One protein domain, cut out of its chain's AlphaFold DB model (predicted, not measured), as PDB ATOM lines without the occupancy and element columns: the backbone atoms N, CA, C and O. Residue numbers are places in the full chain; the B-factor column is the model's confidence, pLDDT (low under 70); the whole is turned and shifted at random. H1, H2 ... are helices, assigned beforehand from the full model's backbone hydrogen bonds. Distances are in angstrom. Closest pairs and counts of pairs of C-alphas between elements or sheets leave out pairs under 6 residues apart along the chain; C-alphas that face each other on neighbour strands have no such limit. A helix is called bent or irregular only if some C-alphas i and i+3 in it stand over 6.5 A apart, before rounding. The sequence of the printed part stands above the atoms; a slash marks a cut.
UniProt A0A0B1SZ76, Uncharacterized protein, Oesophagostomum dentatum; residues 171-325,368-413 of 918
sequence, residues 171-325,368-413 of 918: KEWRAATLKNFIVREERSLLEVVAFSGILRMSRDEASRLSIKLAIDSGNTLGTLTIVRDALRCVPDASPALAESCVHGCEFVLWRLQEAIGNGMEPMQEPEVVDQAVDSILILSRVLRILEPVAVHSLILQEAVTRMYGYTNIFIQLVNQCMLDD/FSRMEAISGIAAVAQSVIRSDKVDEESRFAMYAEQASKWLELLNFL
ATOM      1  N   LYS A 171      62.823   3.056 -25.082       88.44
ATOM      2  CA  LYS A 171      61.575   3.839 -25.155       88.44
ATOM      3  C   LYS A 171      60.692   3.414 -26.331       88.44
ATOM      4  O   LYS A 171      59.475   3.337 -26.182       88.44
ATOM      5  N   GLU A 172      61.300   3.116 -27.476       89.88
ATOM      6  CA  GLU A 172      60.588   2.714 -28.692       89.88
ATOM      7  C   GLU A 172      59.881   1.374 -28.506       89.88
ATOM      8  O   GLU A 172      58.699   1.245 -28.830       89.88
ATOM      9  N   TRP A 173      60.572   0.395 -27.914       92.31
ATOM     10  CA  TRP A 173      59.991  -0.920 -27.656       92.31
ATOM     11  C   TRP A 173      58.830  -0.837 -26.662       92.31
ATOM     12  O   TRP A 173      57.775  -1.430 -26.899       92.31
ATOM     13  N   ARG A 174      58.980  -0.058 -25.583       92.44
ATOM     14  CA  ARG A 174      57.906   0.164 -24.602       92.44
ATOM     15  C   ARG A 174      56.678   0.815 -25.229       92.44
ATOM     16  O   ARG A 174      55.569   0.319 -25.040       92.44
ATOM     17  N   ALA A 175      56.872   1.868 -26.025       88.44
ATOM     18  CA  ALA A 175      55.783   2.548 -26.721       88.44
ATOM     19  C   ALA A 175      55.089   1.630 -27.743       88.44
ATOM     20  O   ALA A 175      53.861   1.576 -27.783       88.44
ATOM     21  N   ALA A 176      55.849   0.861 -28.530       90.44
ATOM     22  CA  ALA A 176      55.298  -0.103 -29.484       90.44
ATOM     23  C   ALA A 176      54.524  -1.231 -28.783       90.44
ATOM     24  O   ALA A 176      53.457  -1.642 -29.239       90.44
ATOM     25  N   THR A 177      55.028  -1.701 -27.644       91.44
ATOM     26  CA  THR A 177      54.382  -2.737 -26.834       91.44
ATOM     27  C   THR A 177      53.080  -2.235 -26.222       91.44
ATOM     28  O   THR A 177      52.058  -2.914 -26.327       91.44
ATOM     29  N   LEU A 178      53.085  -1.030 -25.647       91.06
ATOM     30  CA  LEU A 178      51.880  -0.391 -25.124       91.06
ATOM     31  C   LEU A 178      50.851  -0.143 -26.235       91.06
ATOM     32  O   LEU A 178      49.675  -0.434 -26.049       91.06
ATOM     33  N   LYS A 179      51.291   0.303 -27.418       89.69
ATOM     34  CA  LYS A 179      50.428   0.442 -28.599       89.69
ATOM     35  C   LYS A 179      49.770  -0.884 -28.978       89.69
ATOM     36  O   LYS A 179      48.558  -0.928 -29.149       89.69
ATOM     37  N   ASN A 180      50.540  -1.966 -29.074       89.19
ATOM     38  CA  ASN A 180      49.996  -3.288 -29.392       89.19
ATOM     39  C   ASN A 180      49.015  -3.784 -28.323       89.19
ATOM     40  O   ASN A 180      48.042  -4.451 -28.658       89.19
ATOM     41  N   PHE A 181      49.257  -3.454 -27.055       88.56
ATOM     42  CA  PHE A 181      48.349  -3.781 -25.959       88.56
ATOM     43  C   PHE A 181      47.011  -3.034 -26.072       88.56
ATOM     44  O   PHE A 181      45.967  -3.646 -25.879       88.56
ATOM     45  N   ILE A 182      47.038  -1.749 -26.447       86.19
ATOM     46  CA  ILE A 182      45.835  -0.919 -26.639       86.19
ATOM     47  C   ILE A 182      45.047  -1.335 -27.890       86.19
ATOM     48  O   ILE A 182      43.826  -1.336 -27.869       86.19
ATOM     49  N   VAL A 183      45.723  -1.668 -28.995       84.25
ATOM     50  CA  VAL A 183      45.060  -1.932 -30.290       84.25
ATOM     51  C   VAL A 183      44.413  -3.321 -30.356       84.25
ATOM     52  O   VAL A 183      43.475  -3.522 -31.121       84.25
ATOM     53  N   ARG A 184      44.913  -4.300 -29.592       79.25
ATOM     54  CA  ARG A 184      44.422  -5.688 -29.661       79.25
ATOM     55  C   ARG A 184      43.011  -5.867 -29.111       79.25
ATOM     56  O   ARG A 184      42.281  -6.705 -29.627       79.25
ATOM     57  N   GLU A 185      42.662  -5.136 -28.061       77.94
ATOM     58  CA  GLU A 185      41.391  -5.264 -27.349       77.94
ATOM     59  C   GLU A 185      40.961  -3.894 -26.822       77.94
ATOM     60  O   GLU A 185      41.807  -3.063 -26.500       77.94
ATOM     61  N   GLU A 186      39.655  -3.663 -26.680       73.50
ATOM     62  CA  GLU A 186      39.163  -2.460 -26.005       73.50
ATOM     63  C   GLU A 186      39.546  -2.506 -24.523       73.50
ATOM     64  O   GLU A 186      39.165  -3.420 -23.789       73.50
ATOM     65  N   ARG A 187      40.327  -1.518 -24.081       82.06
ATOM     66  CA  ARG A 187      40.840  -1.419 -22.712       82.06
ATOM     67  C   ARG A 187      40.523  -0.057 -22.117       82.06
ATOM     68  O   ARG A 187      40.564   0.966 -22.800       82.06
ATOM     69  N   SER A 188      40.262  -0.034 -20.816       84.25
ATOM     70  CA  SER A 188      40.096   1.214 -20.070       84.25
ATOM     71  C   SER A 188      41.443   1.919 -19.865       84.25
ATOM     72  O   SER A 188      42.485   1.273 -19.732       84.25
ATOM     73  N   LEU A 189      41.441   3.254 -19.752       83.44
ATOM     74  CA  LEU A 189      42.676   4.015 -19.510       83.44
ATOM     75  C   LEU A 189      43.383   3.578 -18.214       83.44
ATOM     76  O   LEU A 189      44.609   3.580 -18.147       83.44
ATOM     77  N   LEU A 190      42.633   3.144 -17.196       85.81
ATOM     78  CA  LEU A 190      43.196   2.623 -15.948       85.81
ATOM     79  C   LEU A 190      44.001   1.335 -16.164       85.81
ATOM     80  O   LEU A 190      45.079   1.189 -15.588       85.81
ATOM     81  N   GLU A 191      43.522   0.423 -17.012       87.69
ATOM     82  CA  GLU A 191      44.261  -0.792 -17.376       87.69
ATOM     83  C   GLU A 191      45.512  -0.461 -18.188       87.69
ATOM     84  O   GLU A 191      46.577  -1.029 -17.942       87.69
ATOM     85  N   VAL A 192      45.414   0.505 -19.106       88.25
ATOM     86  CA  VAL A 192      46.555   1.002 -19.888       88.25
ATOM     87  C   VAL A 192      47.606   1.633 -18.972       88.25
ATOM     88  O   VAL A 192      48.798   1.355 -19.101       88.25
ATOM     89  N   VAL A 193      47.190   2.431 -17.987       88.19
ATOM     90  CA  VAL A 193      48.081   3.020 -16.978       88.19
ATOM     91  C   VAL A 193      48.708   1.938 -16.091       88.19
ATOM     92  O   VAL A 193      49.906   1.990 -15.815       88.19
ATOM     93  N   ALA A 194      47.950   0.921 -15.683       89.50
ATOM     94  CA  ALA A 194      48.484  -0.190 -14.900       89.50
ATOM     95  C   ALA A 194      49.528  -0.998 -15.687       89.50
ATOM     96  O   ALA A 194      50.601  -1.299 -15.159       89.50
ATOM     97  N   PHE A 195      49.250  -1.315 -16.953       91.62
ATOM     98  CA  PHE A 195      50.170  -2.046 -17.824       91.62
ATOM     99  C   PHE A 195      51.414  -1.219 -18.172       91.62
ATOM    100  O   PHE A 195      52.536  -1.710 -18.059       91.62
ATOM    101  N   SER A 196      51.245   0.060 -18.505       91.62
ATOM    102  CA  SER A 196      52.361   0.978 -18.769       91.62
ATOM    103  C   SER A 196      53.270   1.169 -17.548       91.62
ATOM    104  O   SER A 196      54.489   1.209 -17.701       91.62
ATOM    105  N   GLY A 197      52.714   1.164 -16.330       90.25
ATOM    106  CA  GLY A 197      53.495   1.150 -15.093       90.25
ATOM    107  C   GLY A 197      54.372  -0.101 -14.962       90.25
ATOM    108  O   GLY A 197      55.509  -0.010 -14.505       90.25
ATOM    109  N   ILE A 198      53.899  -1.262 -15.431       92.25
ATOM    110  CA  ILE A 198      54.721  -2.481 -15.508       92.25
ATOM    111  C   ILE A 198      55.817  -2.319 -16.570       92.25
ATOM    112  O   ILE A 198      56.954  -2.713 -16.327       92.25
ATOM    113  N   LEU A 199      55.530  -1.669 -17.699       92.25
ATOM    114  CA  LEU A 199      56.538  -1.276 -18.692       92.25
ATOM    115  C   LEU A 199      57.462  -0.142 -18.207       92.25
ATOM    116  O   LEU A 199      58.268   0.353 -18.988       92.25
ATOM    117  N   ARG A 200      57.369   0.299 -16.947       89.00
ATOM    118  CA  ARG A 200      58.145   1.422 -16.389       89.00
ATOM    119  C   ARG A 200      57.946   2.740 -17.150       89.00
ATOM    120  O   ARG A 200      58.862   3.554 -17.238       89.00
ATOM    121  N   MET A 201      56.773   2.938 -17.744       90.25
ATOM    122  CA  MET A 201      56.370   4.211 -18.339       90.25
ATOM    123  C   MET A 201      55.628   5.055 -17.305       90.25
ATOM    124  O   MET A 201      54.930   4.534 -16.429       90.25
ATOM    125  N   SER A 202      55.766   6.371 -17.411       88.75
ATOM    126  CA  SER A 202      54.980   7.297 -16.596       88.75
ATOM    127  C   SER A 202      53.509   7.306 -17.033       88.75
ATOM    128  O   SER A 202      53.176   7.036 -18.190       88.75
ATOM    129  N   ARG A 203      52.609   7.676 -16.110       88.44
ATOM    130  CA  ARG A 203      51.177   7.862 -16.424       88.44
ATOM    131  C   ARG A 203      50.966   8.892 -17.536       88.44
ATOM    132  O   ARG A 203      50.057   8.749 -18.349       88.44
ATOM    133  N   ASP A 204      51.825   9.903 -17.562       88.31
ATOM    134  CA  ASP A 204      51.854  10.964 -18.560       88.31
ATOM    135  C   ASP A 204      52.162  10.422 -19.966       88.31
ATOM    136  O   ASP A 204      51.382  10.625 -20.895       88.31
ATOM    137  N   GLU A 205      53.246   9.652 -20.117       88.06
ATOM    138  CA  GLU A 205      53.622   9.019 -21.389       88.06
ATOM    139  C   GLU A 205      52.540   8.063 -21.901       88.06
ATOM    140  O   GLU A 205      52.217   8.068 -23.090       88.06
ATOM    141  N   ALA A 206      51.951   7.268 -21.004       89.75
ATOM    142  CA  ALA A 206      50.876   6.344 -21.349       89.75
ATOM    143  C   ALA A 206      49.617   7.078 -21.833       89.75
ATOM    144  O   ALA A 206      49.012   6.690 -22.837       89.75
ATOM    145  N   SER A 207      49.249   8.168 -21.156       91.19
ATOM    146  CA  SER A 207      48.093   8.990 -21.517       91.19
ATOM    147  C   SER A 207      48.305   9.691 -22.858       91.19
ATOM    148  O   SER A 207      47.429   9.633 -23.717       91.19
ATOM    149  N   ARG A 208      49.493  10.267 -23.100       91.75
ATOM    150  CA  ARG A 208      49.842  10.887 -24.390       91.75
ATOM    151  C   ARG A 208      49.776   9.900 -25.549       91.75
ATOM    152  O   ARG A 208      49.208  10.223 -26.591       91.75
ATOM    153  N   LEU A 209      50.316   8.691 -25.373       90.25
ATOM    154  CA  LEU A 209      50.231   7.654 -26.401       90.25
ATOM    155  C   LEU A 209      48.777   7.235 -26.651       90.25
ATOM    156  O   LEU A 209      48.388   7.077 -27.803       90.25
ATOM    157  N   SER A 210      47.971   7.102 -25.597       90.38
ATOM    158  CA  SER A 210      46.552   6.736 -25.712       90.38
ATOM    159  C   SER A 210      45.749   7.796 -26.467       90.38
ATOM    160  O   SER A 210      44.984   7.451 -27.363       90.38
ATOM    161  N   ILE A 211      45.968   9.083 -26.167       92.00
ATOM    162  CA  ILE A 211      45.346  10.201 -26.894       92.00
ATOM    163  C   ILE A 211      45.777  10.178 -28.362       92.00
ATOM    164  O   ILE A 211      44.931  10.265 -29.245       92.00
ATOM    165  N   LYS A 212      47.075  10.000 -28.638       91.31
ATOM    166  CA  LYS A 212      47.587   9.922 -30.010       91.31
ATOM    167  C   LYS A 212      46.944   8.780 -30.800       91.31
ATOM    168  O   LYS A 212      46.505   8.996 -31.920       91.31
ATOM    169  N   LEU A 213      46.844   7.586 -30.215       89.25
ATOM    170  CA  LEU A 213      46.208   6.439 -30.870       89.25
ATOM    171  C   LEU A 213      44.707   6.653 -31.090       89.25
ATOM    172  O   LEU A 213      44.178   6.212 -32.106       89.25
ATOM    173  N   ALA A 214      44.031   7.342 -30.170       89.44
ATOM    174  CA  ALA A 214      42.627   7.704 -30.328       89.44
ATOM    175  C   ALA A 214      42.422   8.687 -31.492       89.44
ATOM    176  O   ALA A 214      41.538   8.466 -32.319       89.44
ATOM    177  N   ILE A 215      43.290   9.695 -31.614       91.00
ATOM    178  CA  ILE A 215      43.312  10.627 -32.751       91.00
ATOM    179  C   ILE A 215      43.575   9.867 -34.060       91.00
ATOM    180  O   ILE A 215      42.787   9.975 -34.998       91.00
ATOM    181  N   ASP A 216      44.620   9.031 -34.099       88.31
ATOM    182  CA  ASP A 216      44.993   8.228 -35.274       88.31
ATOM    183  C   ASP A 216      43.864   7.264 -35.705       88.31
ATOM    184  O   ASP A 216      43.752   6.922 -36.881       88.31
ATOM    185  N   SER A 217      43.014   6.825 -34.766       86.12
ATOM    186  CA  SER A 217      41.864   5.949 -35.039       86.12
ATOM    187  C   SER A 217      40.670   6.654 -35.695       86.12
ATOM    188  O   SER A 217      39.752   5.985 -36.165       86.12
ATOM    189  N   GLY A 218      40.637   7.991 -35.707       83.88
ATOM    190  CA  GLY A 218      39.508   8.756 -36.236       83.88
ATOM    191  C   GLY A 218      38.326   8.937 -35.267       83.88
ATOM    192  O   GLY A 218      37.376   9.645 -35.608       83.88
ATOM    193  N   ASN A 219      38.349   8.324 -34.075       84.06
ATOM    194  CA  ASN A 219      37.222   8.312 -33.134       84.06
ATOM    195  C   ASN A 219      37.194   9.565 -32.233       84.06
ATOM    196  O   ASN A 219      37.954   9.681 -31.265       84.06
ATOM    197  N   THR A 220      36.275  10.493 -32.512       87.56
ATOM    198  CA  THR A 220      36.120  11.766 -31.784       87.56
ATOM    199  C   THR A 220      35.669  11.575 -30.333       87.56
ATOM    200  O   THR A 220      36.294  12.107 -29.412       87.56
ATOM    201  N   LEU A 221      34.628  10.771 -30.102       86.31
ATOM    202  CA  LEU A 221      34.067  10.522 -28.771       86.31
ATOM    203  C   LEU A 221      35.052   9.761 -27.869       86.31
ATOM    204  O   LEU A 221      35.220  10.090 -26.690       86.31
ATOM    205  N   GLY A 222      35.746   8.772 -28.441       86.50
ATOM    206  CA  GLY A 222      36.817   8.035 -27.771       86.50
ATOM    207  C   GLY A 222      37.975   8.952 -27.375       86.50
ATOM    208  O   GLY A 222      38.428   8.908 -26.231       86.50
ATOM    209  N   THR A 223      38.385   9.853 -28.276       91.69
ATOM    210  CA  THR A 223      39.429  10.853 -27.997       91.69
ATOM    211  C   THR A 223      39.047  11.746 -26.818       91.69
ATOM    212  O   THR A 223      39.821  11.857 -25.868       91.69
ATOM    213  N   LEU A 224      37.838  12.321 -26.805       92.06
ATOM    214  CA  LEU A 224      37.374  13.157 -25.688       92.06
ATOM    215  C   LEU A 224      37.303  12.397 -24.363       92.06
ATOM    216  O   LEU A 224      37.658  12.941 -23.315       92.06
ATOM    217  N   THR A 225      36.852  11.144 -24.399       89.25
ATOM    218  CA  THR A 225      36.752  10.294 -23.206       89.25
ATOM    219  C   THR A 225      38.135  10.024 -22.617       89.25
ATOM    220  O   THR A 225      38.338  10.211 -21.418       89.25
ATOM    221  N   ILE A 226      39.111   9.680 -23.462       89.69
ATOM    222  CA  ILE A 226      40.499   9.451 -23.042       89.69
ATOM    223  C   ILE A 226      41.136  10.744 -22.525       89.69
ATOM    224  O   ILE A 226      41.792  10.712 -21.488       89.69
ATOM    225  N   VAL A 227      40.918  11.888 -23.186       92.19
ATOM    226  CA  VAL A 227      41.419  13.193 -22.720       92.19
ATOM    227  C   VAL A 227      40.847  13.538 -21.343       92.19
ATOM    228  O   VAL A 227      41.598  13.896 -20.436       92.19
ATOM    229  N   ARG A 228      39.531  13.383 -21.153       90.56
ATOM    230  CA  ARG A 228      38.866  13.608 -19.863       90.56
ATOM    231  C   ARG A 228      39.474  12.743 -18.763       90.56
ATOM    232  O   ARG A 228      39.736  13.231 -17.663       90.56
ATOM    233  N   ASP A 229      39.658  11.460 -19.044       87.81
ATOM    234  CA  ASP A 229      40.138  10.503 -18.055       87.81
ATOM    235  C   ASP A 229      41.634  10.714 -17.763       87.81
ATOM    236  O   ASP A 229      42.042  10.620 -16.605       87.81
ATOM    237  N   ALA A 230      42.435  11.114 -18.758       88.56
ATOM    238  CA  ALA A 230      43.835  11.497 -18.583       88.56
ATOM    239  C   ALA A 230      43.983  12.703 -17.643       88.56
ATOM    240  O   ALA A 230      44.766  12.644 -16.693       88.56
ATOM    241  N   LEU A 231      43.176  13.751 -17.846       86.56
ATOM    242  CA  LEU A 231      43.170  14.942 -16.988       86.56
ATOM    243  C   LEU A 231      42.729  14.633 -15.549       86.56
ATOM    244  O   LEU A 231      43.197  15.266 -14.610       86.56
ATOM    245  N   ARG A 232      41.861  13.633 -15.347       84.50
ATOM    246  CA  ARG A 232      41.465  13.173 -14.002       84.50
ATOM    247  C   ARG A 232      42.531  12.313 -13.322       84.50
ATOM    248  O   ARG A 232      42.634  12.329 -12.099       84.50
ATOM    249  N   CYS A 233      43.290  11.535 -14.090       75.31
ATOM    250  CA  CYS A 233      44.285  10.600 -13.559       75.31
ATOM    251  C   CYS A 233      45.639  11.255 -13.236       75.31
ATOM    252  O   CYS A 233      46.442  10.651 -12.511       75.31
ATOM    253  N   VAL A 234      45.907  12.450 -13.776       72.31
ATOM    254  CA  VAL A 234      47.176  13.174 -13.628       72.31
ATOM    255  C   VAL A 234      46.898  14.605 -13.135       72.31
ATOM    256  O   VAL A 234      46.780  15.512 -13.956       72.31
ATOM    257  N   PRO A 235      46.769  14.822 -11.809       67.31
ATOM    258  CA  PRO A 235      46.458  16.144 -11.253       67.31
ATOM    259  C   PRO A 235      47.546  17.193 -11.546       67.31
ATOM    260  O   PRO A 235      47.218  18.356 -11.744       67.31
ATOM    261  N   ASP A 236      48.809  16.766 -11.670       73.44
ATOM    262  CA  ASP A 236      49.953  17.592 -12.079       73.44
ATOM    263  C   ASP A 236      50.377  17.247 -13.519       73.44
ATOM    264  O   ASP A 236      51.472  16.731 -13.767       73.44
ATOM    265  N   ALA A 237      49.470  17.419 -14.484       80.62
ATOM    266  CA  ALA A 237      49.736  17.086 -15.883       80.62
ATOM    267  C   ALA A 237      50.951  17.857 -16.431       80.62
ATOM    268  O   ALA A 237      51.074  19.069 -16.244       80.62
ATOM    269  N   SER A 238      51.850  17.157 -17.134       87.62
ATOM    270  CA  SER A 238      53.014  17.810 -17.734       87.62
ATOM    271  C   SER A 238      52.601  18.737 -18.887       87.62
ATOM    272  O   SER A 238      51.559  18.508 -19.516       87.62
ATOM    273  N   PRO A 239      53.439  19.725 -19.259       87.88
ATOM    274  CA  PRO A 239      53.185  20.569 -20.427       87.88
ATOM    275  C   PRO A 239      52.927  19.776 -21.713       87.88
ATOM    276  O   PRO A 239      52.062  20.126 -22.513       87.88
ATOM    277  N   ALA A 240      53.625  18.651 -21.889       88.75
ATOM    278  CA  ALA A 240      53.466  17.808 -23.068       88.75
ATOM    279  C   ALA A 240      52.131  17.041 -23.076       88.75
ATOM    280  O   ALA A 240      51.576  16.770 -24.147       88.75
ATOM    281  N   LEU A 241      51.612  16.656 -21.904       90.62
ATOM    282  CA  LEU A 241      50.287  16.044 -21.800       90.62
ATOM    283  C   LEU A 241      49.194  17.080 -22.025       90.62
ATOM    284  O   LEU A 241      48.273  16.800 -22.785       90.62
ATOM    285  N   ALA A 242      49.335  18.280 -21.464       90.56
ATOM    286  CA  ALA A 242      48.422  19.385 -21.734       90.56
ATOM    287  C   ALA A 242      48.349  19.706 -23.237       90.56
ATOM    288  O   ALA A 242      47.254  19.811 -23.785       90.56
ATOM    289  N   GLU A 243      49.493  19.761 -23.929       92.06
ATOM    290  CA  GLU A 243      49.544  19.931 -25.385       92.06
ATOM    291  C   GLU A 243      48.817  18.799 -26.126       92.06
ATOM    292  O   GLU A 243      48.053  19.059 -27.053       92.06
ATOM    293  N   SER A 244      48.997  17.546 -25.690       92.38
ATOM    294  CA  SER A 244      48.307  16.390 -26.280       92.38
ATOM    295  C   SER A 244      46.791  16.440 -26.043       92.38
ATOM    296  O   SER A 244      46.018  16.115 -26.940       92.38
ATOM    297  N   CYS A 245      46.349  16.882 -24.861       93.50
ATOM    298  CA  CYS A 245      44.936  17.063 -24.524       93.50
ATOM    299  C   CYS A 245      44.284  18.179 -25.350       93.50
ATOM    300  O   CYS A 245      43.188  17.977 -25.877       93.50
ATOM    301  N   VAL A 246      44.961  19.326 -25.504       93.50
ATOM    302  CA  VAL A 246      44.518  20.412 -26.393       93.50
ATOM    303  C   VAL A 246      44.421  19.896 -27.825       93.50
ATOM    304  O   VAL A 246      43.381  20.067 -28.450       93.50
ATOM    305  N   HIS A 247      45.434  19.172 -28.307       92.69
ATOM    306  CA  HIS A 247      45.422  18.604 -29.654       92.69
ATOM    307  C   HIS A 247      44.277  17.603 -29.878       92.69
ATOM    308  O   HIS A 247      43.653  17.607 -30.935       92.69
ATOM    309  N   GLY A 248      43.941  16.787 -28.874       93.25
ATOM    310  CA  GLY A 248      42.767  15.912 -28.929       93.25
ATOM    311  C   GLY A 248      41.445  16.681 -29.028       93.25
ATOM    312  O   GLY A 248      40.552  16.265 -29.762       93.25
ATOM    313  N   CYS A 249      41.324  17.821 -28.342       95.00
ATOM    314  CA  CYS A 249      40.156  18.702 -28.454       95.00
ATOM    315  C   CYS A 249      40.084  19.381 -29.833       95.00
ATOM    316  O   CYS A 249      39.019  19.421 -30.446       95.00
ATOM    317  N   GLU A 250      41.223  19.856 -30.341       93.56
ATOM    318  CA  GLU A 250      41.358  20.442 -31.678       93.56
ATOM    319  C   GLU A 250      40.959  19.438 -32.765       93.56
ATOM    320  O   GLU A 250      40.164  19.762 -33.642       93.56
ATOM    321  N   PHE A 251      41.435  18.195 -32.671       92.94
ATOM    322  CA  PHE A 251      41.068  17.116 -33.585       92.94
ATOM    323  C   PHE A 251      39.551  16.885 -33.641       92.94
ATOM    324  O   PHE A 251      38.986  16.709 -34.719       92.94
ATOM    325  N   VAL A 252      38.871  16.919 -32.493       93.00
ATOM    326  CA  VAL A 252      37.414  16.724 -32.433       93.00
ATOM    327  C   VAL A 252      36.677  17.846 -33.159       93.00
ATOM    328  O   VAL A 252      35.767  17.566 -33.934       93.00
ATOM    329  N   LEU A 253      37.086  19.101 -32.955       93.06
ATOM    330  CA  LEU A 253      36.517  20.252 -33.662       93.06
ATOM    331  C   LEU A 253      36.838  20.222 -35.161       93.06
ATOM    332  O   LEU A 253      35.989  20.563 -35.982       93.06
ATOM    333  N   TRP A 254      38.028  19.747 -35.529       90.94
ATOM    334  CA  TRP A 254      38.412  19.566 -36.925       90.94
ATOM    335  C   TRP A 254      37.483  18.572 -37.626       90.94
ATOM    336  O   TRP A 254      36.908  18.878 -38.672       90.94
ATOM    337  N   ARG A 255      37.289  17.400 -37.011       89.12
ATOM    338  CA  ARG A 255      36.413  16.338 -37.519       89.12
ATOM    339  C   ARG A 255      34.943  16.735 -37.512       89.12
ATOM    340  O   ARG A 255      34.218  16.308 -38.402       89.12
ATOM    341  N   LEU A 256      34.508  17.555 -36.556       90.19
ATOM    342  CA  LEU A 256      33.144  18.083 -36.504       90.19
ATOM    343  C   LEU A 256      32.803  18.869 -37.777       90.19
ATOM    344  O   LEU A 256      31.765  18.626 -38.394       90.19
ATOM    345  N   GLN A 257      33.694  19.767 -38.205       90.25
ATOM    346  CA  GLN A 257      33.498  20.510 -39.448       90.25
ATOM    347  C   GLN A 257      33.572  19.605 -40.682       90.25
ATOM    348  O   GLN A 257      32.785  19.775 -41.605       90.25
ATOM    349  N   GLU A 258      34.486  18.635 -40.729       85.44
ATOM    350  CA  GLU A 258      34.570  17.718 -41.875       85.44
ATOM    351  C   GLU A 258      33.337  16.818 -42.006       85.44
ATOM    352  O   GLU A 258      32.904  16.541 -43.121       85.44
ATOM    353  N   ALA A 259      32.779  16.359 -40.884       81.06
ATOM    354  CA  ALA A 259      31.632  15.459 -40.871       81.06
ATOM    355  C   ALA A 259      30.305  16.180 -41.148       81.06
ATOM    356  O   ALA A 259      29.410  15.592 -41.748       81.06
ATOM    357  N   ILE A 260      30.167  17.433 -40.700       77.88
ATOM    358  CA  ILE A 260      28.885  18.158 -40.720       77.88
ATOM    359  C   ILE A 260      28.991  19.506 -41.450       77.88
ATOM    360  O   ILE A 260      28.086  19.900 -42.177       77.88
ATOM    361  N   GLY A 261      30.094  20.225 -41.287       62.78
ATOM    362  CA  GLY A 261      30.257  21.599 -41.767       62.78
ATOM    363  C   GLY A 261      30.573  21.775 -43.261       62.78
ATOM    364  O   GLY A 261      30.341  22.849 -43.810       62.78
ATOM    365  N   ASN A 262      31.099  20.751 -43.938       64.94
ATOM    366  CA  ASN A 262      31.419  20.791 -45.370       64.94
ATOM    367  C   ASN A 262      30.295  20.117 -46.176       64.94
ATOM    368  O   ASN A 262      30.418  18.971 -46.606       64.94
ATOM    369  N   GLY A 263      29.163  20.808 -46.329       54.56
ATOM    370  CA  GLY A 263      27.937  20.284 -46.942       54.56
ATOM    371  C   GLY A 263      28.066  19.848 -48.407       54.56
ATOM    372  O   GLY A 263      27.724  20.610 -49.308       54.56
ATOM    373  N   MET A 264      28.482  18.603 -48.657       43.06
ATOM    374  CA  MET A 264      28.394  17.979 -49.987       43.06
ATOM    375  C   MET A 264      27.296  16.921 -50.142       43.06
ATOM    376  O   MET A 264      27.059  16.508 -51.275       43.06
ATOM    377  N   GLU A 265      26.549  16.543 -49.096       43.69
ATOM    378  CA  GLU A 265      25.393  15.644 -49.265       43.69
ATOM    379  C   GLU A 265      24.094  16.178 -48.629       43.69
ATOM    380  O   GLU A 265      24.123  16.655 -47.493       43.69
ATOM    381  N   PRO A 266      22.932  16.102 -49.322       42.62
ATOM    382  CA  PRO A 266      21.688  16.766 -48.908       42.62
ATOM    383  C   PRO A 266      20.891  16.018 -47.825       42.62
ATOM    384  O   PRO A 266      19.730  16.342 -47.584       42.62
ATOM    385  N   MET A 267      21.470  15.007 -47.176       47.59
ATOM    386  CA  MET A 267      20.831  14.261 -46.091       47.59
ATOM    387  C   MET A 267      21.872  13.922 -45.028       47.59
ATOM    388  O   MET A 267      22.423  12.829 -45.008       47.59
ATOM    389  N   GLN A 268      22.152  14.868 -44.133       58.41
ATOM    390  CA  GLN A 268      22.856  14.524 -42.899       58.41
ATOM    391  C   GLN A 268      21.920  13.679 -42.040       58.41
ATOM    392  O   GLN A 268      20.826  14.124 -41.686       58.41
ATOM    393  N   GLU A 269      22.327  12.444 -41.749       67.56
ATOM    394  CA  GLU A 269      21.562  11.552 -40.884       67.56
ATOM    395  C   GLU A 269      21.402  12.192 -39.489       67.56
ATOM    396  O   GLU A 269      22.382  12.706 -38.937       67.56
ATOM    397  N   PRO A 270      20.195  12.170 -38.890       73.69
ATOM    398  CA  PRO A 270      19.945  12.747 -37.566       73.69
ATOM    399  C   PRO A 270      20.907  12.228 -36.488       73.69
ATOM    400  O   PRO A 270      21.328  12.984 -35.616       73.69
ATOM    401  N   GLU A 271      21.309  10.959 -36.597       79.00
ATOM    402  CA  GLU A 271      22.233  10.298 -35.671       79.00
ATOM    403  C   GLU A 271      23.618  10.963 -35.638       79.00
ATOM    404  O   GLU A 271      24.203  11.125 -34.566       79.00
ATOM    405  N   VAL A 272      24.128  11.422 -36.788       78.75
ATOM    406  CA  VAL A 272      25.434  12.103 -36.886       78.75
ATOM    407  C   VAL A 272      25.388  13.462 -36.187       78.75
ATOM    408  O   VAL A 272      26.339  13.864 -35.511       78.75
ATOM    409  N   VAL A 273      24.262  14.166 -36.310       79.88
ATOM    410  CA  VAL A 273      24.041  15.458 -35.656       79.88
ATOM    411  C   VAL A 273      23.905  15.298 -34.143       79.88
ATOM    412  O   VAL A 273      24.515  16.066 -33.398       79.88
ATOM    413  N   ASP A 274      23.176  14.286 -33.673       82.56
ATOM    414  CA  ASP A 274      23.074  13.983 -32.242       82.56
ATOM    415  C   ASP A 274      24.444  13.609 -31.647       82.56
ATOM    416  O   ASP A 274      24.845  14.154 -30.615       82.56
ATOM    417  N   GLN A 275      25.237  12.791 -32.350       83.50
ATOM    418  CA  GLN A 275      26.594  12.433 -31.924       83.50
ATOM    419  C   GLN A 275      27.533  13.651 -31.837       83.50
ATOM    420  O   GLN A 275      28.402  13.725 -30.958       83.50
ATOM    421  N   ALA A 276      27.375  14.628 -32.730       82.94
ATOM    422  CA  ALA A 276      28.119  15.881 -32.673       82.94
ATOM    423  C   ALA A 276      27.720  16.753 -31.481       82.94
ATOM    424  O   ALA A 276      28.598  17.301 -30.809       82.94
ATOM    425  N   VAL A 277      26.422  16.849 -31.179       86.94
ATOM    426  CA  VAL A 277      25.932  17.547 -29.981       86.94
ATOM    427  C   VAL A 277      26.520  16.907 -28.720       86.94
ATOM    428  O   VAL A 277      27.073  17.620 -27.881       86.94
ATOM    429  N   ASP A 278      26.499  15.578 -28.619       88.19
ATOM    430  CA  ASP A 278      27.095  14.845 -27.496       88.19
ATOM    431  C   ASP A 278      28.604  15.092 -27.378       88.19
ATOM    432  O   ASP A 278      29.127  15.329 -26.281       88.19
ATOM    433  N   SER A 279      29.310  15.112 -28.512       89.62
ATOM    434  CA  SER A 279      30.741  15.421 -28.560       89.62
ATOM    435  C   SER A 279      31.028  16.829 -28.030       89.62
ATOM    436  O   SER A 279      31.923  17.001 -27.202       89.62
ATOM    437  N   ILE A 280      30.242  17.835 -28.423       92.38
ATOM    438  CA  ILE A 280      30.389  19.211 -27.923       92.38
ATOM    439  C   ILE A 280      30.050  19.318 -26.432       92.38
ATOM    440  O   ILE A 280      30.760  19.999 -25.686       92.38
ATOM    441  N   LEU A 281      29.014  18.623 -25.956       89.81
ATOM    442  CA  LEU A 281      28.666  18.600 -24.535       89.81
ATOM    443  C   LEU A 281      29.801  18.014 -23.691       89.81
ATOM    444  O   LEU A 281      30.148  18.575 -22.648       89.81
ATOM    445  N   ILE A 282      30.423  16.925 -24.142       90.75
ATOM    446  CA  ILE A 282      31.583  16.340 -23.461       90.75
ATOM    447  C   ILE A 282      32.785  17.281 -23.552       90.75
ATOM    448  O   ILE A 282      33.430  17.524 -22.531       90.75
ATOM    449  N   LEU A 283      33.054  17.858 -24.727       93.75
ATOM    450  CA  LEU A 283      34.144  18.810 -24.930       93.75
ATOM    451  C   LEU A 283      34.024  20.009 -23.979       93.75
ATOM    452  O   LEU A 283      35.004  20.355 -23.325       93.75
ATOM    453  N   SER A 284      32.830  20.580 -23.801       93.00
ATOM    454  CA  SER A 284      32.611  21.698 -22.868       93.00
ATOM    455  C   SER A 284      33.011  21.358 -21.424       93.00
ATOM    456  O   SER A 284      33.581  22.186 -20.713       93.00
ATOM    457  N   ARG A 285      32.777  20.111 -20.991       90.94
ATOM    458  CA  ARG A 285      33.174  19.616 -19.663       90.94
ATOM    459  C   ARG A 285      34.678  19.377 -19.580       90.94
ATOM    460  O   ARG A 285      35.271  19.648 -18.541       90.94
ATOM    461  N   VAL A 286      35.286  18.873 -20.654       92.38
ATOM    462  CA  VAL A 286      36.735  18.649 -20.748       92.38
ATOM    463  C   VAL A 286      37.496  19.971 -20.705       92.38
ATOM    464  O   VAL A 286      38.442  20.087 -19.931       92.38
ATOM    465  N   LEU A 287      37.055  20.982 -21.456       92.19
ATOM    466  CA  LEU A 287      37.707  22.293 -21.518       92.19
ATOM    467  C   LEU A 287      37.762  22.979 -20.147       92.19
ATOM    468  O   LEU A 287      38.799  23.532 -19.803       92.19
ATOM    469  N   ARG A 288      36.716  22.851 -19.319       89.50
ATOM    470  CA  ARG A 288      36.713  23.367 -17.934       89.50
ATOM    471  C   ARG A 288      37.767  22.718 -17.034       89.50
ATOM    472  O   ARG A 288      38.268  23.357 -16.118       89.50
ATOM    473  N   ILE A 289      38.079  21.443 -17.264       89.19
ATOM    474  CA  ILE A 289      39.137  20.733 -16.528       89.19
ATOM    475  C   ILE A 289      40.514  21.107 -17.102       89.19
ATOM    476  O   ILE A 289      41.487  21.205 -16.361       89.19
ATOM    477  N   LEU A 290      40.594  21.320 -18.416       88.94
ATOM    478  CA  LEU A 290      41.832  21.611 -19.136       88.94
ATOM    479  C   LEU A 290      42.317  23.057 -18.953       88.94
ATOM    480  O   LEU A 290      43.522  23.286 -18.952       88.94
ATOM    481  N   GLU A 291      41.412  24.019 -18.773       86.94
ATOM    482  CA  GLU A 291      41.726  25.442 -18.588       86.94
ATOM    483  C   GLU A 291      42.785  25.704 -17.499       86.94
ATOM    484  O   GLU A 291      43.823  26.274 -17.842       86.94
ATOM    485  N   PRO A 292      42.632  25.244 -16.237       86.12
ATOM    486  CA  PRO A 292      43.653  25.458 -15.206       86.12
ATOM    487  C   PRO A 292      44.975  24.739 -15.512       86.12
ATOM    488  O   PRO A 292      46.037  25.199 -15.101       86.12
ATOM    489  N   VAL A 293      44.930  23.632 -16.257       85.62
ATOM    490  CA  VAL A 293      46.118  22.855 -16.641       85.62
ATOM    491  C   VAL A 293      46.912  23.566 -17.743       85.62
ATOM    492  O   VAL A 293      48.141  23.505 -17.761       85.62
ATOM    493  N   ALA A 294      46.240  24.285 -18.644       86.50
ATOM    494  CA  ALA A 294      46.854  24.985 -19.771       86.50
ATOM    495  C   ALA A 294      47.546  26.314 -19.397       86.50
ATOM    496  O   ALA A 294      48.281  26.857 -20.218       86.50
ATOM    497  N   VAL A 295      47.380  26.814 -18.164       85.25
ATOM    498  CA  VAL A 295      47.876  28.135 -17.702       85.25
ATOM    499  C   VAL A 295      49.396  28.306 -17.830       85.25
ATOM    500  O   VAL A 295      49.891  29.421 -17.966       85.25
ATOM    501  N   HIS A 296      50.161  27.214 -17.827       85.06
ATOM    502  CA  HIS A 296      51.619  27.266 -17.977       85.06
ATOM    503  C   HIS A 296      52.085  27.754 -19.368       85.06
ATOM    504  O   HIS A 296      53.266  28.060 -19.531       85.06
ATOM    505  N   SER A 297      51.197  27.815 -20.369       86.88
ATOM    506  CA  SER A 297      51.496  28.288 -21.724       86.88
ATOM    507  C   SER A 297      50.383  29.191 -22.247       86.88
ATOM    508  O   SER A 297      49.257  28.741 -22.456       86.88
ATOM    509  N   LEU A 298      50.718  30.451 -22.548       87.62
ATOM    510  CA  LEU A 298      49.767  31.428 -23.089       87.62
ATOM    511  C   LEU A 298      49.093  30.923 -24.376       87.62
ATOM    512  O   LEU A 298      47.887  31.063 -24.537       87.62
ATOM    513  N   ILE A 299      49.850  30.254 -25.253       88.56
ATOM    514  CA  ILE A 299      49.342  29.712 -26.523       88.56
ATOM    515  C   ILE A 299      48.280  28.631 -26.277       88.56
ATOM    516  O   ILE A 299      47.253  28.600 -26.958       88.56
ATOM    517  N   LEU A 300      48.509  27.740 -25.304       89.44
ATOM    518  CA  LEU A 300      47.541  26.696 -24.956       89.44
ATOM    519  C   LEU A 300      46.312  27.300 -24.277       89.44
ATOM    520  O   LEU A 300      45.189  26.920 -24.603       89.44
ATOM    521  N   GLN A 301      46.510  28.261 -23.375       89.69
ATOM    522  CA  GLN A 301      45.420  28.953 -22.697       89.69
ATOM    523  C   GLN A 301      44.517  29.705 -23.685       89.69
ATOM    524  O   GLN A 301      43.292  29.594 -23.603       89.69
ATOM    525  N   GLU A 302      45.088  30.418 -24.657       89.94
ATOM    526  CA  GLU A 302      44.327  31.086 -25.715       89.94
ATOM    527  C   GLU A 302      43.534  30.098 -26.576       89.94
ATOM    528  O   GLU A 302      42.382  30.371 -26.913       89.94
ATOM    529  N   ALA A 303      44.126  28.952 -26.931       91.38
ATOM    530  CA  ALA A 303      43.444  27.912 -27.699       91.38
ATOM    531  C   ALA A 303      42.258  27.325 -26.917       91.38
ATOM    532  O   ALA A 303      41.151  27.228 -27.447       91.38
ATOM    533  N   VAL A 304      42.455  26.999 -25.634       92.94
ATOM    534  CA  VAL A 304      41.384  26.507 -24.751       92.94
ATOM    535  C   VAL A 304      40.279  27.549 -24.589       92.94
ATOM    536  O   VAL A 304      39.107  27.199 -24.692       92.94
ATOM    537  N   THR A 305      40.631  28.825 -24.420       91.62
ATOM    538  CA  THR A 305      39.663  29.926 -24.279       91.62
ATOM    539  C   THR A 305      38.816  30.099 -25.540       91.62
ATOM    540  O   THR A 305      37.596  30.233 -25.447       91.62
ATOM    541  N   ARG A 306      39.433  30.031 -26.729       93.12
ATOM    542  CA  ARG A 306      38.715  30.036 -28.014       93.12
ATOM    543  C   ARG A 306      37.774  28.832 -28.111       93.12
ATOM    544  O   ARG A 306      36.566  28.995 -28.235       93.12
ATOM    545  N   MET A 307      38.271  27.609 -27.936       94.94
ATOM    546  CA  MET A 307      37.408  26.419 -27.956       94.94
ATOM    547  C   MET A 307      36.251  26.512 -26.941       94.94
ATOM    548  O   MET A 307      35.125  26.108 -27.237       94.94
ATOM    549  N   TYR A 308      36.491  27.096 -25.765       93.50
ATOM    550  CA  TYR A 308      35.461  27.311 -24.753       93.50
ATOM    551  C   TYR A 308      34.393  28.321 -25.202       93.50
ATOM    552  O   TYR A 308      33.199  28.049 -25.083       93.50
ATOM    553  N   GLY A 309      34.793  29.458 -25.775       92.38
ATOM    554  CA  GLY A 309      33.859  30.441 -26.334       92.38
ATOM    555  C   GLY A 309      32.973  29.848 -27.435       92.38
ATOM    556  O   GLY A 309      31.752  29.993 -27.386       92.38
ATOM    557  N   TYR A 310      33.565  29.085 -28.357       95.75
ATOM    558  CA  TYR A 310      32.826  28.386 -29.411       95.75
ATOM    559  C   TYR A 310      31.850  27.340 -28.870       95.75
ATOM    560  O   TYR A 310      30.678  27.343 -29.244       95.75
ATOM    561  N   THR A 311      32.296  26.471 -27.957       95.00
ATOM    562  CA  THR A 311      31.421  25.438 -27.372       95.00
ATOM    563  C   THR A 311      30.246  26.045 -26.606       95.00
ATOM    564  O   THR A 311      29.144  25.504 -26.667       95.00
ATOM    565  N   ASN A 312      30.429  27.196 -25.952       93.50
ATOM    566  CA  ASN A 312      29.329  27.913 -25.305       93.50
ATOM    567  C   ASN A 312      28.281  28.412 -26.310       93.50
ATOM    568  O   ASN A 312      27.090  28.199 -26.080       93.50
ATOM    569  N   ILE A 313      28.699  29.025 -27.422       94.25
ATOM    570  CA  ILE A 313      27.779  29.479 -28.482       94.25
ATOM    571  C   ILE A 313      27.056  28.284 -29.108       94.25
ATOM    572  O   ILE A 313      25.841  28.325 -29.286       94.25
ATOM    573  N   PHE A 314      27.777  27.191 -29.372       94.62
ATOM    574  CA  PHE A 314      27.197  25.959 -29.903       94.62
ATOM    575  C   PHE A 314      26.107  25.410 -28.975       94.62
ATOM    576  O   PHE A 314      25.000  25.117 -29.418       94.62
ATOM    577  N   ILE A 315      26.383  25.311 -27.672       92.19
ATOM    578  CA  ILE A 315      25.410  24.826 -26.684       92.19
ATOM    579  C   ILE A 315      24.202  25.762 -26.595       92.19
ATOM    580  O   ILE A 315      23.071  25.291 -26.503       92.19
ATOM    581  N   GLN A 316      24.404  27.080 -26.630       91.06
ATOM    582  CA  GLN A 316      23.301  28.044 -26.636       91.06
ATOM    583  C   GLN A 316      22.409  27.890 -27.872       91.06
ATOM    584  O   GLN A 316      21.187  27.891 -27.727       91.06
ATOM    585  N   LEU A 317      23.005  27.699 -29.050       91.81
ATOM    586  CA  LEU A 317      22.289  27.438 -30.297       91.81
ATOM    587  C   LEU A 317      21.486  26.137 -30.213       91.81
ATOM    588  O   LEU A 317      20.289  26.143 -30.483       91.81
ATOM    589  N   VAL A 318      22.104  25.042 -29.756       89.94
ATOM    590  CA  VAL A 318      21.408  23.762 -29.544       89.94
ATOM    591  C   VAL A 318      20.249  23.930 -28.566       89.94
ATOM    592  O   VAL A 318      19.157  23.438 -28.829       89.94
ATOM    593  N   ASN A 319      20.440  24.672 -27.473       89.50
ATOM    594  CA  ASN A 319      19.365  24.943 -26.523       89.50
ATOM    595  C   ASN A 319      18.192  25.688 -27.176       89.50
ATOM    596  O   ASN A 319      17.057  25.377 -26.838       89.50
ATOM    597  N   GLN A 320      18.432  26.628 -28.103       89.06
ATOM    598  CA  GLN A 320      17.353  27.284 -28.861       89.06
ATOM    599  C   GLN A 320      16.646  26.320 -29.824       89.06
ATOM    600  O   GLN A 320      15.430  26.409 -29.982       89.06
ATOM    601  N   CYS A 321      17.369  25.373 -30.427       87.19
ATOM    602  CA  CYS A 321      16.776  24.328 -31.270       87.19
ATOM    603  C   CYS A 321      15.904  23.331 -30.487       87.19
ATOM    604  O   CYS A 321      15.036  22.693 -31.072       87.19
ATOM    605  N   MET A 322      16.168  23.160 -29.188       82.75
ATOM    606  CA  MET A 322      15.483  22.201 -28.310       82.75
ATOM    607  C   MET A 322      14.356  22.834 -27.475       82.75
ATOM    608  O   MET A 322      13.833  22.192 -26.566       82.75
ATOM    609  N   LEU A 323      14.001  24.100 -27.721       81.81
ATOM    610  CA  LEU A 323      12.871  24.740 -27.047       81.81
ATOM    611  C   LEU A 323      11.545  24.207 -27.605       81.81
ATOM    612  O   LEU A 323      11.285  24.313 -28.799       81.81
ATOM    613  N   ASP A 324      10.677  23.702 -26.727       64.19
ATOM    614  CA  ASP A 324       9.307  23.335 -27.093       64.19
ATOM    615  C   ASP A 324       8.419  24.585 -27.220       64.19
ATOM    616  O   ASP A 324       8.479  25.484 -26.366       64.19
ATOM    617  N   ASP A 325       7.510  24.592 -28.208       49.56
ATOM    618  CA  ASP A 325       6.540  25.670 -28.497       49.56
ATOM    619  C   ASP A 325       5.740  26.144 -27.264       49.56
ATOM    620  O   ASP A 325       5.263  27.276 -27.215       49.56
ATOM    621  N   PHE A 368      13.614  26.545 -35.396       78.69
ATOM    622  CA  PHE A 368      12.997  25.377 -36.039       78.69
ATOM    623  C   PHE A 368      13.912  24.653 -37.042       78.69
ATOM    624  O   PHE A 368      13.803  23.437 -37.211       78.69
ATOM    625  N   SER A 369      14.854  25.359 -37.676       82.31
ATOM    626  CA  SER A 369      15.817  24.781 -38.629       82.31
ATOM    627  C   SER A 369      17.015  24.130 -37.922       82.31
ATOM    628  O   SER A 369      18.167  24.503 -38.144       82.31
ATOM    629  N   ARG A 370      16.758  23.146 -37.049       83.06
ATOM    630  CA  ARG A 370      17.782  22.513 -36.192       83.06
ATOM    631  C   ARG A 370      18.996  21.999 -36.974       83.06
ATOM    632  O   ARG A 370      20.124  22.249 -36.562       83.06
ATOM    633  N   MET A 371      18.769  21.286 -38.079       83.31
ATOM    634  CA  MET A 371      19.848  20.678 -38.872       83.31
ATOM    635  C   MET A 371      20.728  21.737 -39.540       83.31
ATOM    636  O   MET A 371      21.949  21.671 -39.440       83.31
ATOM    637  N   GLU A 372      20.114  22.752 -40.155       84.62
ATOM    638  CA  GLU A 372      20.832  23.858 -40.802       84.62
ATOM    639  C   GLU A 372      21.630  24.672 -39.782       84.62
ATOM    640  O   GLU A 372      22.774  25.031 -40.038       84.62
ATOM    641  N   ALA A 373      21.068  24.907 -38.595       87.88
ATOM    642  CA  ALA A 373      21.741  25.664 -37.552       87.88
ATOM    643  C   ALA A 373      22.930  24.915 -36.955       87.88
ATOM    644  O   ALA A 373      23.993  25.514 -36.789       87.88
ATOM    645  N   ILE A 374      22.772  23.617 -36.654       88.94
ATOM    646  CA  ILE A 374      23.873  22.788 -36.146       88.94
ATOM    647  C   ILE A 374      24.960  22.645 -37.216       88.94
ATOM    648  O   ILE A 374      26.142  22.764 -36.899       88.94
ATOM    649  N   SER A 375      24.575  22.467 -38.479       87.81
ATOM    650  CA  SER A 375      25.515  22.430 -39.598       87.81
ATOM    651  C   SER A 375      26.258  23.757 -39.773       87.81
ATOM    652  O   SER A 375      27.486  23.763 -39.851       87.81
ATOM    653  N   GLY A 376      25.556  24.889 -39.692       89.50
ATOM    654  CA  GLY A 376      26.149  26.222 -39.786       89.50
ATOM    655  C   GLY A 376      27.171  26.512 -38.682       89.50
ATOM    656  O   GLY A 376      28.255  27.019 -38.967       89.50
ATOM    657  N   ILE A 377      26.887  26.154 -37.424       92.56
ATOM    658  CA  ILE A 377      27.867  26.322 -36.335       92.56
ATOM    659  C   ILE A 377      28.990  25.274 -36.395       92.56
ATOM    660  O   ILE A 377      30.126  25.568 -36.021       92.56
ATOM    661  N   ALA A 378      28.735  24.064 -36.899       91.75
ATOM    662  CA  ALA A 378      29.782  23.070 -37.147       91.75
ATOM    663  C   ALA A 378      30.730  23.506 -38.279       91.75
ATOM    664  O   ALA A 378      31.929  23.235 -38.209       91.75
ATOM    665  N   ALA A 379      30.225  24.233 -39.281       90.88
ATOM    666  CA  ALA A 379      30.994  24.751 -40.415       90.88
ATOM    667  C   ALA A 379      32.143  25.680 -40.005       90.88
ATOM    668  O   ALA A 379      33.135  25.765 -40.724       90.88
ATOM    669  N   VAL A 380      32.036  26.327 -38.844       93.31
ATOM    670  CA  VAL A 380      33.045  27.264 -38.335       93.31
ATOM    671  C   VAL A 380      33.945  26.668 -37.245       93.31
ATOM    672  O   VAL A 380      34.716  27.395 -36.615       93.31
ATOM    673  N   ALA A 381      33.871  25.359 -36.978       92.94
ATOM    674  CA  ALA A 381      34.603  24.735 -35.873       92.94
ATOM    675  C   ALA A 381      36.135  24.811 -36.033       92.94
ATOM    676  O   ALA A 381      36.850  24.898 -35.035       92.94
ATOM    677  N   GLN A 382      36.668  24.830 -37.259       91.56
ATOM    678  CA  GLN A 382      38.117  24.937 -37.476       91.56
ATOM    679  C   GLN A 382      38.668  26.338 -37.193       91.56
ATOM    680  O   GLN A 382      39.863  26.482 -36.942       91.56
ATOM    681  N   SER A 383      37.818  27.371 -37.146       91.25
ATOM    682  CA  SER A 383      38.238  28.751 -36.851       91.25
ATOM    683  C   SER A 383      38.882  28.940 -35.470       91.25
ATOM    684  O   SER A 383      39.595  29.922 -35.252       91.25
ATOM    685  N   VAL A 384      38.662  28.008 -34.535       91.88
ATOM    686  CA  VAL A 384      39.153  28.096 -33.149       91.88
ATOM    687  C   VAL A 384      40.373  27.223 -32.854       91.88
ATOM    688  O   VAL A 384      40.894  27.265 -31.739       91.88
ATOM    689  N   ILE A 385      40.836  26.452 -33.837       89.62
ATOM    690  CA  ILE A 385      41.973  25.533 -33.713       89.62
ATOM    691  C   ILE A 385      43.289  26.289 -33.953       89.62
ATOM    692  O   ILE A 385      43.328  27.283 -34.688       89.62
ATOM    693  N   ARG A 386      44.394  25.844 -33.336       87.50
ATOM    694  CA  ARG A 386      45.725  26.390 -33.642       87.50
ATOM    695  C   ARG A 386      46.148  26.044 -35.072       87.50
ATOM    696  O   ARG A 386      46.044  24.909 -35.519       87.50
ATOM    697  N   SER A 387      46.663  27.048 -35.774       74.44
ATOM    698  CA  SER A 387      47.153  26.964 -37.158       74.44
ATOM    699  C   SER A 387      48.678  27.101 -37.249       74.44
ATOM    700  O   SER A 387      49.225  27.346 -38.320       74.44
ATOM    701  N   ASP A 388      49.376  26.960 -36.124       68.94
ATOM    702  CA  ASP A 388      50.826  27.126 -35.979       68.94
ATOM    703  C   ASP A 388      51.645  26.120 -36.803       68.94
ATOM    704  O   ASP A 388      52.805  26.384 -37.116       68.94
ATOM    705  N   LYS A 389      51.040  24.990 -37.182       68.75
ATOM    706  CA  LYS A 389      51.661  23.931 -37.999       68.75
ATOM    707  C   LYS A 389      51.273  23.971 -39.482       68.75
ATOM    708  O   LYS A 389      51.734  23.119 -40.236       68.75
ATOM    709  N   VAL A 390      50.431  24.920 -39.888       76.06
ATOM    710  CA  VAL A 390      49.979  25.094 -41.278       76.06
ATOM    711  C   VAL A 390      50.859  26.146 -41.953       76.06
ATOM    712  O   VAL A 390      51.210  27.151 -41.331       76.06
ATOM    713  N   ASP A 391      51.238  25.923 -43.213       82.38
ATOM    714  CA  ASP A 391      51.968  26.916 -44.002       82.38
ATOM    715  C   ASP A 391      51.174  28.228 -44.130       82.38
ATOM    716  O   ASP A 391      49.944  28.249 -44.050       82.38
ATOM    717  N   GLU A 392      51.875  29.355 -44.291       78.00
ATOM    718  CA  GLU A 392      51.229  30.672 -44.223       78.00
ATOM    719  C   GLU A 392      50.154  30.882 -45.297       78.00
ATOM    720  O   GLU A 392      49.145  31.533 -45.020       78.00
ATOM    721  N   GLU A 393      50.353  30.315 -46.489       79.19
ATOM    722  CA  GLU A 393      49.442  30.440 -47.628       79.19
ATOM    723  C   GLU A 393      48.149  29.645 -47.392       79.19
ATOM    724  O   GLU A 393      47.050  30.204 -47.468       79.19
ATOM    725  N   SER A 394      48.264  28.382 -46.971       82.94
ATOM    726  CA  SER A 394      47.116  27.548 -46.596       82.94
ATOM    727  C   SER A 394      46.386  28.087 -45.368       82.94
ATOM    728  O   SER A 394      45.158  28.030 -45.300       82.94
ATOM    729  N   ARG A 395      47.108  28.682 -44.409       82.88
ATOM    730  CA  ARG A 395      46.513  29.341 -43.238       82.88
ATOM    731  C   ARG A 395      45.664  30.546 -43.642       82.88
ATOM    732  O   ARG A 395      44.576  30.717 -43.099       82.88
ATOM    733  N   PHE A 396      46.136  31.370 -44.581       82.00
ATOM    734  CA  PHE A 396      45.376  32.525 -45.066       82.00
ATOM    735  C   PHE A 396      44.103  32.092 -45.806       82.00
ATOM    736  O   PHE A 396      43.031  32.633 -45.538       82.00
ATOM    737  N   ALA A 397      44.204  31.077 -46.671       84.69
ATOM    738  CA  ALA A 397      43.053  30.507 -47.369       84.69
ATOM    739  C   ALA A 397      42.014  29.933 -46.388       84.69
ATOM    740  O   ALA A 397      40.832  30.264 -46.482       84.69
ATOM    741  N   MET A 398      42.466  29.158 -45.397       85.12
ATOM    742  CA  MET A 398      41.609  28.620 -44.338       85.12
ATOM    743  C   MET A 398      40.907  29.744 -43.569       85.12
ATOM    744  O   MET A 398      39.706  29.676 -43.333       85.12
ATOM    745  N   TYR A 399      41.618  30.807 -43.188       87.75
ATOM    746  CA  TYR A 399      41.020  31.931 -42.466       87.75
ATOM    747  C   TYR A 399      39.987  32.704 -43.281       87.75
ATOM    748  O   TYR A 399      38.933  33.028 -42.732       87.75
ATOM    749  N   ALA A 400      40.234  32.940 -44.568       85.69
ATOM    750  CA  ALA A 400      39.252  33.568 -45.449       85.69
ATOM    751  C   ALA A 400      37.979  32.709 -45.585       85.69
ATOM    752  O   ALA A 400      36.866  33.223 -45.464       85.69
ATOM    753  N   GLU A 401      38.130  31.392 -45.752       88.94
ATOM    754  CA  GLU A 401      37.000  30.458 -45.800       88.94
ATOM    755  C   GLU A 401      36.202  30.466 -44.486       88.94
ATOM    756  O   GLU A 401      34.975  30.571 -44.492       88.94
ATOM    757  N   GLN A 402      36.895  30.407 -43.346       90.56
ATOM    758  CA  GLN A 402      36.261  30.430 -42.029       90.56
ATOM    759  C   GLN A 402      35.527  31.750 -41.767       90.56
ATOM    760  O   GLN A 402      34.425  31.728 -41.223       90.56
ATOM    761  N   ALA A 403      36.092  32.892 -42.170       88.88
ATOM    762  CA  ALA A 403      35.421  34.186 -42.063       88.88
ATOM    763  C   ALA A 403      34.125  34.218 -42.894       88.88
ATOM    764  O   ALA A 403      33.089  34.643 -42.383       88.88
ATOM    765  N   SER A 404      34.147  33.690 -44.125       89.06
ATOM    766  CA  SER A 404      32.947  33.567 -44.968       89.06
ATOM    767  C   SER A 404      31.863  32.713 -44.305       89.06
ATOM    768  O   SER A 404      30.716  33.144 -44.195       89.06
ATOM    769  N   LYS A 405      32.226  31.535 -43.781       91.31
ATOM    770  CA  LYS A 405      31.289  30.636 -43.083       91.31
ATOM    771  C   LYS A 405      30.700  31.266 -41.817       91.31
ATOM    772  O   LYS A 405      29.519  31.089 -41.526       91.31
ATOM    773  N   TRP A 406      31.486  32.056 -41.082       92.38
ATOM    774  CA  TRP A 406      30.969  32.843 -39.959       92.38
ATOM    775  C   TRP A 406      29.938  33.878 -40.414       92.38
ATOM    776  O   TRP A 406      28.899  34.009 -39.772       92.38
ATOM    777  N   LEU A 407      30.174  34.592 -41.518       90.19
ATOM    778  CA  LEU A 407      29.200  35.549 -42.057       90.19
ATOM    779  C   LEU A 407      27.900  34.861 -42.495       90.19
ATOM    780  O   LEU A 407      26.820  35.389 -42.236       90.19
ATOM    781  N   GLU A 408      27.985  33.675 -43.099       91.19
ATOM    782  CA  GLU A 408      26.817  32.853 -43.446       91.19
ATOM    783  C   GLU A 408      26.009  32.456 -42.205       91.19
ATOM    784  O   GLU A 408      24.793  32.664 -42.173       91.19
ATOM    785  N   LEU A 409      26.675  31.976 -41.148       92.38
ATOM    786  CA  LEU A 409      26.031  31.651 -39.875       92.38
ATOM    787  C   LEU A 409      25.370  32.879 -39.231       92.38
ATOM    788  O   LEU A 409      24.233  32.800 -38.768       92.38
ATOM    789  N   LEU A 410      26.054  34.024 -39.203       92.19
ATOM    790  CA  LEU A 410      25.511  35.261 -38.632       92.19
ATOM    791  C   LEU A 410      24.281  35.746 -39.413       92.19
ATOM    792  O   LEU A 410      23.284  36.137 -38.807       92.19
ATOM    793  N   ASN A 411      24.314  35.660 -40.744       91.00
ATOM    794  CA  ASN A 411      23.161  35.973 -41.587       91.00
ATOM    795  C   ASN A 411      21.992  35.016 -41.321       91.00
ATOM    796  O   ASN A 411      20.851  35.464 -41.216       91.00
ATOM    797  N   PHE A 412      22.262  33.719 -41.157       92.44
ATOM    798  CA  PHE A 412      21.247  32.729 -40.793       92.44
ATOM    799  C   PHE A 412      20.584  33.046 -39.441       92.44
ATOM    800  O   PHE A 412      19.354  33.026 -39.339       92.44
ATOM    801  N   LEU A 413      21.370  33.393 -38.414       92.06
ATOM    802  CA  LEU A 413      20.847  33.775 -37.095       92.06
ATOM    803  C   LEU A 413      19.994  35.046 -37.168       92.06
ATOM    804  O   LEU A 413      18.914  35.096 -36.573       92.06
TER     805      LEU A 413
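Overview. This is residues 171 to 325 and 368 to 413 of the 918 residues of an uncharacterized protein of Oesophagostomum dentatum (UniProt A0A0B1SZ76). A stack of helices is built around H5, with H3 to H7 as an up-and-down bundle. The H1-H2 hairpin sits askew at one end of it; at the other, H8 and the short H9 pack on H5 and H7, with the long H10 beyond them. The printed part has 201 residues with ten named helices, H1 to H10 in chain order, and no named strand; its class is all helix. It is compact, with a radius of gyration of the C-alphas of 18.0 A, and only just elongated, spanning 55 by 36 by 29 A.

Arrangement. H1, residues 171 to 184, and H2, residues 189 to 198, form a helical hairpin; the closest C-alphas, of Leu 178 and Ser 196, are 6.5 A apart. H3, residues 203 to 216, touches H1 at a steep tilt of 56 degrees, closest at C-alphas 179 and 209, 7.5 A apart. H4, residues 220 to 233, forms a hairpin with H3 at a shallow tilt of 6 degrees; C-alphas 214 and 223, the closest, are 5.1 A apart. H5, residues 239 to 261, is the hub, touching six other helices. H6, residues 270 to 294, touches H5 at a shallow tilt of 22 degrees, opposite ways, closest at C-alphas 242 and 294, 6.1 A apart. H7, residues 298 to 321, touches H6, closest at C-alphas 294 and 301, 5.1 A apart. H3, H4, H5, H6 and H7 make the bundle, up and down, each running against the one before. H8, residues 370 to 379, touches residues 256 to 261 of H5, with C-alphas 261 and 379 closest at 3.5 A. H9, residues 381 to 384, touches H5 at C-alphas 253 and 381, the closest, 5.4 A apart. H10, residues 392 to 413, touches H8 at a shallow tilt of 23 degrees, closest at C-alphas 376 and 409, 5.4 A apart; H5 and H10 are apart. Every O i to N i+4 pair is within hydrogen-bond range in H1, H2, H3, H4, H5, H7, H8 and H10, and 18 of 21 in H6; H9 is too short for one.

Along the chain. H1 begins at C-alpha 171 (61.575, 3.839, -25.155), and H10 ends at C-alpha 413 (20.847, 33.775, -37.095). H5 measures 31.3 A, H6 34.5 A, H7 34.7 A and H10 31.4 A. H6 has a kink of 40 degrees near residue 288 and is only just irregular, with C-alphas 289 and 292 6.7 A apart.

Size, cuts and confidence. The C-alphas of Trp 173 and Asp 325, the two farthest apart, are 59.7 A apart. Residues 326 to 367 are not printed; C-alphas 325 and 368 are 9.9 A apart across the cut. Of the links printed whole, none is long. Mean pLDDT of the printed part is 86.0; residues 235, 261 to 269, 324 to 325 and 388 to 389 are under 70.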